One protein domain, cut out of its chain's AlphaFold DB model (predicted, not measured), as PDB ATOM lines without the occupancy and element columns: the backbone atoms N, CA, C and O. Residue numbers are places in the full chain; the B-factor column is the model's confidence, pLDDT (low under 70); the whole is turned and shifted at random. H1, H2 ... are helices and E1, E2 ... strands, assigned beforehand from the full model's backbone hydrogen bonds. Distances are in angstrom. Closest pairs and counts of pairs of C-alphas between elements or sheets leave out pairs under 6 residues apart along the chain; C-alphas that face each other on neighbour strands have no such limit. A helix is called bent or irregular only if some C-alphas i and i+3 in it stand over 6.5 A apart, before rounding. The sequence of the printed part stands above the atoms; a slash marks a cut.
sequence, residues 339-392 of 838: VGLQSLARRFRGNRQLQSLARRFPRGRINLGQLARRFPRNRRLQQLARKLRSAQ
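This is residues 339 to 392 of the 838 residues of an uncharacterized protein of Catenaria anguillulae PL171 (UniProt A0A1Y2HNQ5). Picture two small pairs of helices set one after the other along the longest axis, with a short strand bridging them: H4, the longest helix, folds back along H3 as a hairpin at one end, and H1 packs on H2 at the other. No helix of one pair comes within 8 A of a helix of the other by C-alphas, and the bridge is E1, with residues 339 to 340 paired beside it. The printed part has 54 residues with four named helices and one named strand, in the order H1, H2, E1, H3, H4; E1 pairs with no named strand, and the class is mostly helix. The whole is compact, with a radius of gyration of the C-alphas of 10.7 A, and the C-alphas span 30 by 21 by 17 A.

Look first for the longest helix, H4, residues 379 to 392. Find C-alpha 379 at (33.816, 18.721, -18.891); from there the helix runs 20.0 A to C-alpha 392 at (17.032, 26.238, -11.012), where the printed part ends. Before it in the chain is H3, residues 368 to 374, which covers 9.9 A from its first to its last C-alpha. Directly before H3 you will find the strand E1, residues 365 to 367, 6.9 A long. Farther back is H2, residues 352 to 360, 12.4 A from Arg 352 to Arg 360. Near the start of the printed part, find C-alpha 341 at (20.359, 6.903, -18.197); there H1 begins, residues 341 to 345, 6.2 A long. None of the four helices is bent or irregular.

Start at H4 and look for H3, residues 368 to 374: the two touch, and their closest C-alphas, those of Ala 372 and Gln 382, are 5.6 A apart. H4 touches H3 with its residues 381 to 385 alone. Their lines stand at a steep tilt of 36 degrees, only just past shallow, and they run opposite ways. Joined by a tight link of 4 residues, H3 and H4 form a helical hairpin. Go back from H3 and you reach E1 with no residue between; these two meet only through their link. Beside E1, look at residues 339 to 340, a stretch too short to bear a name: it pairs antiparallel with residues 365 to 366 of E1. The closest C-alphas of H1 and E1, those of Leu 341 and Arg 365, are at 6.0 A. From H1 move on to H2: they touch, with 9 pairs of C-alphas within 8 A, and the closest are those of Leu 341 and Ala 358, at 5.2 A. H1 is apart from H3 and from H4, and so is H2; E1 is apart from H4. H2 and E1 are apart too, although a tight link of 4 residues joins them. In H1, H2, H3 and H4 every O i to N i+4 pair is within hydrogen-bond range.

For the greatest extent, compare Arg 360 in H2 with Ser 390 in H4: their C-alphas are the two farthest apart, at 30.8 A. The first and last printed C-alphas, those of Val 339 and Gln 392, are 15.0 A apart. The printed residues run from 339 to 392 without a cut. No link is long; the one from H1 to H2, with 6 residues, is short but not tight. Read the B-factor column for the model's confidence: the mean pLDDT of the printed part is 78.5, and the values under 70 are at residue 362 and at residues 390 to 392, which belong to H4.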
ATOM      1  N   VAL A 339      17.392  12.492 -14.776       71.69
ATOM      2  CA  VAL A 339      17.423  12.165 -16.206       71.69
ATOM      3  C   VAL A 339      17.617  10.656 -16.352       71.69
ATOM      4  O   VAL A 339      18.437  10.053 -15.664       71.69
ATOM      5  N   GLY A 340      16.832  10.023 -17.229       85.06
ATOM      6  CA  GLY A 340      16.962   8.587 -17.491       85.06
ATOM      7  C   GLY A 340      18.279   8.273 -18.201       85.06
ATOM      8  O   GLY A 340      18.589   8.920 -19.206       85.06
ATOM      9  N   LEU A 341      19.017   7.271 -17.716       78.62
ATOM     10  CA  LEU A 341      20.359   6.903 -18.197       78.62
ATOM     11  C   LEU A 341      20.431   6.750 -19.722       78.62
ATOM     12  O   LEU A 341      21.271   7.376 -20.367       78.62
ATOM     13  N   GLN A 342      19.479   6.035 -20.327       79.88
ATOM     14  CA  GLN A 342      19.407   5.861 -21.785       79.88
ATOM     15  C   GLN A 342      19.313   7.189 -22.566       79.88
ATOM     16  O   GLN A 342      19.795   7.282 -23.694       79.88
ATOM     17  N   SER A 343      18.712   8.237 -21.989       77.56
ATOM     18  CA  SER A 343      18.627   9.567 -22.620       77.56
ATOM     19  C   SER A 343      19.916  10.384 -22.488       77.56
ATOM     20  O   SER A 343      20.117  11.312 -23.272       77.56
ATOM     21  N   LEU A 344      20.784  10.045 -21.529       77.75
ATOM     22  CA  LEU A 344      22.144  10.580 -21.426       77.75
ATOM     23  C   LEU A 344      23.094   9.817 -22.351       77.75
ATOM     24  O   LEU A 344      23.741  10.452 -23.179       77.75
ATOM     25  N   ALA A 345      23.098   8.482 -22.315       79.00
ATOM     26  CA  ALA A 345      23.917   7.650 -23.203       79.00
ATOM     27  C   ALA A 345      23.690   7.989 -24.692       79.00
ATOM     28  O   ALA A 345      24.641   8.257 -25.422       79.00
ATOM     29  N   ARG A 346      22.429   8.139 -25.132       80.19
ATOM     30  CA  ARG A 346      22.094   8.561 -26.511       80.19
ATOM     31  C   ARG A 346      22.576   9.973 -26.888       80.19
ATOM     32  O   ARG A 346      22.649  10.271 -28.078       80.19
ATOM     33  N   ARG A 347      22.876  10.842 -25.912       80.19
ATOM     34  CA  ARG A 347      23.466  12.184 -26.118       80.19
ATOM     35  C   ARG A 347      24.994  12.184 -26.037       80.19
ATOM     36  O   ARG A 347      25.617  13.079 -26.594       80.19
ATOM     37  N   PHE A 348      25.583  11.198 -25.368       79.75
ATOM     38  CA  PHE A 348      27.021  11.058 -25.143       79.75
ATOM     39  C   PHE A 348      27.549   9.772 -25.796       79.75
ATOM     40  O   PHE A 348      28.154   8.932 -25.135       79.75
ATOM     41  N   ARG A 349      27.336   9.642 -27.116       73.44
ATOM     42  CA  ARG A 349      27.699   8.455 -27.920       73.44
ATOM     43  C   ARG A 349      29.181   8.044 -27.846       73.44
ATOM     44  O   ARG A 349      29.479   6.894 -28.121       73.44
ATOM     45  N   GLY A 350      30.082   8.949 -27.452       82.50
ATOM     46  CA  GLY A 350      31.512   8.658 -27.265       82.50
ATOM     47  C   GLY A 350      31.935   8.248 -25.845       82.50
ATOM     48  O   GLY A 350      33.107   7.987 -25.630       82.50
ATOM     49  N   ASN A 351      31.036   8.210 -24.851       85.88
ATOM     50  CA  ASN A 351      31.400   7.800 -23.486       85.88
ATOM     51  C   ASN A 351      30.997   6.332 -23.241       85.88
ATOM     52  O   ASN A 351      29.812   6.045 -23.040       85.88
ATOM     53  N   ARG A 352      31.984   5.418 -23.246       82.44
ATOM     54  CA  ARG A 352      31.797   3.972 -23.003       82.44
ATOM     55  C   ARG A 352      31.227   3.688 -21.596       82.44
ATOM     56  O   ARG A 352      30.282   2.913 -21.478       82.44
ATOM     57  N   GLN A 353      31.690   4.387 -20.554       81.06
ATOM     58  CA  GLN A 353      31.232   4.211 -19.159       81.06
ATOM     59  C   GLN A 353      29.754   4.605 -18.946       81.06
ATOM     60  O   GLN A 353      29.014   3.938 -18.224       81.06
ATOM     61  N   LEU A 354      29.265   5.658 -19.615       79.00
ATOM     62  CA  LEU A 354      27.832   5.995 -19.593       79.00
ATOM     63  C   LEU A 354      26.972   4.974 -20.351       79.00
ATOM     64  O   LEU A 354      25.773   4.871 -20.082       79.00
ATOM     65  N   GLN A 355      27.554   4.238 -21.299       85.50
ATOM     66  CA  GLN A 355      26.858   3.197 -22.052       85.50
ATOM     67  C   GLN A 355      26.810   1.880 -21.276       85.50
ATOM     68  O   GLN A 355      25.735   1.285 -21.222       85.50
ATOM     69  N   SER A 356      27.887   1.471 -20.597       83.12
ATOM     70  CA  SER A 356      27.860   0.307 -19.697       83.12
ATOM     71  C   SER A 356      26.880   0.517 -18.535       83.12
ATOM     72  O   SER A 356      26.027  -0.338 -18.303       83.12
ATOM     73  N   LEU A 357      26.873   1.695 -17.896       73.12
ATOM     74  CA  LEU A 357      25.870   2.048 -16.879       73.12
ATOM     75  C   LEU A 357      24.432   2.050 -17.428       73.12
ATOM     76  O   LEU A 357      23.512   1.609 -16.742       73.12
ATOM     77  N   ALA A 358      24.213   2.510 -18.665       80.31
ATOM     78  CA  ALA A 358      22.887   2.489 -19.292       80.31
ATOM     79  C   ALA A 358      22.445   1.096 -19.786       80.31
ATOM     80  O   ALA A 358      21.239   0.890 -19.954       80.31
ATOM     81  N   ARG A 359      23.386   0.162 -20.003       81.25
ATOM     82  CA  ARG A 359      23.122  -1.269 -20.228       81.25
ATOM     83  C   ARG A 359      22.778  -1.973 -18.910       81.25
ATOM     84  O   ARG A 359      21.715  -2.576 -18.842       81.25
ATOM     85  N   ARG A 360      23.600  -1.815 -17.859       73.19
ATOM     86  CA  ARG A 360      23.370  -2.407 -16.520       73.19
ATOM     87  C   ARG A 360      22.083  -1.891 -15.852       73.19
ATOM     88  O   ARG A 360      21.368  -2.664 -15.230       73.19
ATOM     89  N   PHE A 361      21.722  -0.614 -16.033       71.06
ATOM     90  CA  PHE A 361      20.518  -0.016 -15.429       71.06
ATOM     91  C   PHE A 361      19.559   0.592 -16.477       71.06
ATOM     92  O   PHE A 361      19.393   1.817 -16.546       71.06
ATOM     93  N   PRO A 362      18.847  -0.227 -17.279       62.09
ATOM     94  CA  PRO A 362      18.063   0.249 -18.426       62.09
ATOM     95  C   PRO A 362      16.861   1.128 -18.040       62.09
ATOM     96  O   PRO A 362      16.419   1.961 -18.834       62.09
ATOM     97  N   ARG A 363      16.341   0.986 -16.811       72.38
ATOM     98  CA  ARG A 363      15.280   1.844 -16.239       72.38
ATOM     99  C   ARG A 363      15.814   2.928 -15.291       72.38
ATOM    100  O   ARG A 363      15.027   3.732 -14.789       72.38
ATOM    101  N   GLY A 364      17.129   2.969 -15.063       70.81
ATOM    102  CA  GLY A 364      17.769   3.820 -14.067       70.81
ATOM    103  C   GLY A 364      17.568   5.314 -14.324       70.81
ATOM    104  O   GLY A 364      17.744   5.825 -15.438       70.81
ATOM    105  N   ARG A 365      17.212   6.032 -13.257       73.50
ATOM    106  CA  ARG A 365      17.170   7.494 -13.202       73.50
ATOM    107  C   ARG A 365      18.225   7.949 -12.207       73.50
ATOM    108  O   ARG A 365      18.101   7.634 -11.032       73.50
ATOM    109  N   ILE A 366      19.219   8.701 -12.666       77.62
ATOM    110  CA  ILE A 366      20.289   9.211 -11.803       77.62
ATOM    111  C   ILE A 366      20.158  10.731 -11.685       77.62
ATOM    112  O   ILE A 366      19.773  11.415 -12.641       77.62
ATOM    113  N   ASN A 367      20.447  11.263 -10.496       84.50
ATOM    114  CA  ASN A 367      20.523  12.701 -10.274       84.50
ATOM    115  C   ASN A 367      21.766  13.241 -10.990       84.50
ATOM    116  O   ASN A 367      22.892  12.821 -10.717       84.50
ATOM    117  N   LEU A 368      21.573  14.194 -11.901       76.69
ATOM    118  CA  LEU A 368      22.661  14.701 -12.737       76.69
ATOM    119  C   LEU A 368      23.770  15.396 -11.918       76.69
ATOM    120  O   LEU A 368      24.911  15.454 -12.367       76.69
ATOM    121  N   GLY A 369      23.473  15.846 -10.691       77.06
ATOM    122  CA  GLY A 369      24.478  16.328  -9.738       77.06
ATOM    123  C   GLY A 369      25.388  15.224  -9.181       77.06
ATOM    124  O   GLY A 369      26.599  15.421  -9.124       77.06
ATOM    125  N   GLN A 370      24.834  14.057  -8.832       77.56
ATOM    126  CA  GLN A 370      25.611  12.888  -8.385       77.56
ATOM    127  C   GLN A 370      26.451  12.316  -9.537       77.56
ATOM    128  O   GLN A 370      27.626  12.013  -9.355       77.56
ATOM    129  N   LEU A 371      25.879  12.253 -10.746       81.00
ATOM    130  CA  LEU A 371      26.599  11.815 -11.945       81.00
ATOM    131  C   LEU A 371      27.777  12.745 -12.284       81.00
ATOM    132  O   LEU A 371      28.833  12.270 -12.680       81.00
ATOM    133  N   ALA A 372      27.621  14.063 -12.107       79.25
ATOM    134  CA  ALA A 372      28.718  15.010 -12.301       79.25
ATOM    135  C   ALA A 372      29.817  14.872 -11.231       79.25
ATOM    136  O   ALA A 372      30.989  15.001 -11.570       79.25
ATOM    137  N   ARG A 373      29.466  14.563  -9.970       79.88
ATOM    138  CA  ARG A 373      30.450  14.249  -8.914       79.88
ATOM    139  C   ARG A 373      31.252  12.978  -9.233       79.88
ATOM    140  O   ARG A 373      32.465  13.015  -9.125       79.88
ATOM    141  N   ARG A 374      30.604  11.899  -9.700       80.56
ATOM    142  CA  ARG A 374      31.282  10.633 -10.068       80.56
ATOM    143  C   ARG A 374      32.139  10.699 -11.343       80.56
ATOM    144  O   ARG A 374      32.913   9.784 -11.583       80.56
ATOM    145  N   PHE A 375      32.015  11.743 -12.168       85.25
ATOM    146  CA  PHE A 375      32.783  11.887 -13.414       85.25
ATOM    147  C   PHE A 375      33.389  13.300 -13.554       85.25
ATOM    148  O   PHE A 375      33.013  14.038 -14.474       85.25
ATOM    149  N   PRO A 376      34.329  13.701 -12.670       79.25
ATOM    150  CA  PRO A 376      34.852  15.069 -12.615       79.25
ATOM    151  C   PRO A 376      35.551  15.489 -13.914       79.25
ATOM    152  O   PRO A 376      35.256  16.563 -14.442       79.25
ATOM    153  N   ARG A 377      36.372  14.602 -14.499       84.62
ATOM    154  CA  ARG A 377      37.093  14.826 -15.770       84.62
ATOM    155  C   ARG A 377      36.151  15.060 -16.976       84.62
ATOM    156  O   ARG A 377      36.571  15.604 -17.996       84.62
ATOM    157  N   ASN A 378      34.851  14.735 -16.891       88.94
ATOM    158  CA  ASN A 378      33.912  14.942 -18.001       88.94
ATOM    159  C   ASN A 378      33.376  16.392 -18.069       88.94
ATOM    160  O   ASN A 378      32.252  16.692 -17.646       88.94
ATOM    161  N   ARG A 379      34.157  17.291 -18.692       84.25
ATOM    162  CA  ARG A 379      33.816  18.721 -18.891       84.25
ATOM    163  C   ARG A 379      32.388  18.946 -19.439       84.25
ATOM    164  O   ARG A 379      31.719  19.894 -19.026       84.25
ATOM    165  N   ARG A 380      31.866  18.071 -20.316       79.06
ATOM    166  CA  ARG A 380      30.510  18.209 -20.899       79.06
ATOM    167  C   ARG A 380      29.381  17.874 -19.908       79.06
ATOM    168  O   ARG A 380      28.361  18.568 -19.921       79.06
ATOM    169  N   LEU A 381      29.546  16.874 -19.035       82.56
ATOM    170  CA  LEU A 381      28.605  16.616 -17.932       82.56
ATOM    171  C   LEU A 381      28.615  17.769 -16.921       82.56
ATOM    172  O   LEU A 381      27.545  18.255 -16.548       82.56
ATOM    173  N   GLN A 382      29.801  18.262 -16.549       87.12
ATOM    174  CA  GLN A 382      29.955  19.395 -15.629       87.12
ATOM    175  C   GLN A 382      29.262  20.663 -16.149       87.12
ATOM    176  O   GLN A 382      28.463  21.274 -15.436       87.12
ATOM    177  N   GLN A 383      29.469  21.029 -17.419       85.38
ATOM    178  CA  GLN A 383      28.768  22.159 -18.039       85.38
ATOM    179  C   GLN A 383      27.239  21.987 -18.040       85.38
ATOM    180  O   GLN A 383      26.515  22.967 -17.858       85.38
ATOM    181  N   LEU A 384      26.729  20.766 -18.235       78.38
ATOM    182  CA  LEU A 384      25.288  20.498 -18.235       78.38
ATOM    183  C   LEU A 384      24.707  20.564 -16.813       78.38
ATOM    184  O   LEU A 384      23.643  21.156 -16.625       78.38
ATOM    185  N   ALA A 385      25.427  20.065 -15.804       82.00
ATOM    186  CA  ALA A 385      25.071  20.225 -14.395       82.00
ATOM    187  C   ALA A 385      25.060  21.707 -13.973       82.00
ATOM    188  O   ALA A 385      24.062  22.170 -13.418       82.00
ATOM    189  N   ARG A 386      26.106  22.482 -14.309       80.50
ATOM    190  CA  ARG A 386      26.174  23.938 -14.057       80.50
ATOM    191  C   ARG A 386      25.003  24.682 -14.725       80.50
ATOM    192  O   ARG A 386      24.335  25.476 -14.064       80.50
ATOM    193  N   LYS A 387      24.679  24.366 -15.988       80.31
ATOM    194  CA  LYS A 387      23.531  24.942 -16.729       80.31
ATOM    195  C   LYS A 387      22.160  24.545 -16.162       80.31
ATOM    196  O   LYS A 387      21.207  25.304 -16.322       80.31
ATOM    197  N   LEU A 388      22.032  23.393 -15.497       72.50
ATOM    198  CA  LEU A 388      20.803  23.028 -14.782       72.50
ATOM    199  C   LEU A 388      20.685  23.752 -13.435       72.50
ATOM    200  O   LEU A 388      19.618  24.299 -13.163       72.50
ATOM    201  N   ARG A 389      21.768  23.857 -12.647       72.38
ATOM    202  CA  ARG A 389      21.767  24.628 -11.387       72.38
ATOM    203  C   ARG A 389      21.405  26.099 -11.627       72.38
ATOM    204  O   ARG A 389      20.512  26.616 -10.961       72.38
ATOM    205  N   SER A 390      21.994  26.753 -12.633       69.12
ATOM    206  CA  SER A 390      21.672  28.155 -12.963       69.12
ATOM    207  C   SER A 390      20.278  28.356 -13.582       69.12
ATOM    208  O   SER A 390      19.720  29.451 -13.513       69.12
ATOM    209  N   ALA A 391      19.667  27.301 -14.135       65.69
ATOM    210  CA  ALA A 391      18.258  27.296 -14.534       65.69
ATOM    211  C   ALA A 391      17.291  27.005 -13.365       65.69
ATOM    212  O   ALA A 391      16.094  27.271 -13.491       65.69
ATOM    213  N   GLN A 392      17.788  26.461 -12.248       65.12
ATOM    214  CA  GLN A 392      17.032  26.238 -11.012       65.12
ATOM    215  C   GLN A 392      17.097  27.450 -10.073       65.12
ATOM    216  O   GLN A 392      16.053  27.848  -9.566       65.12
TER     217      GLN A 392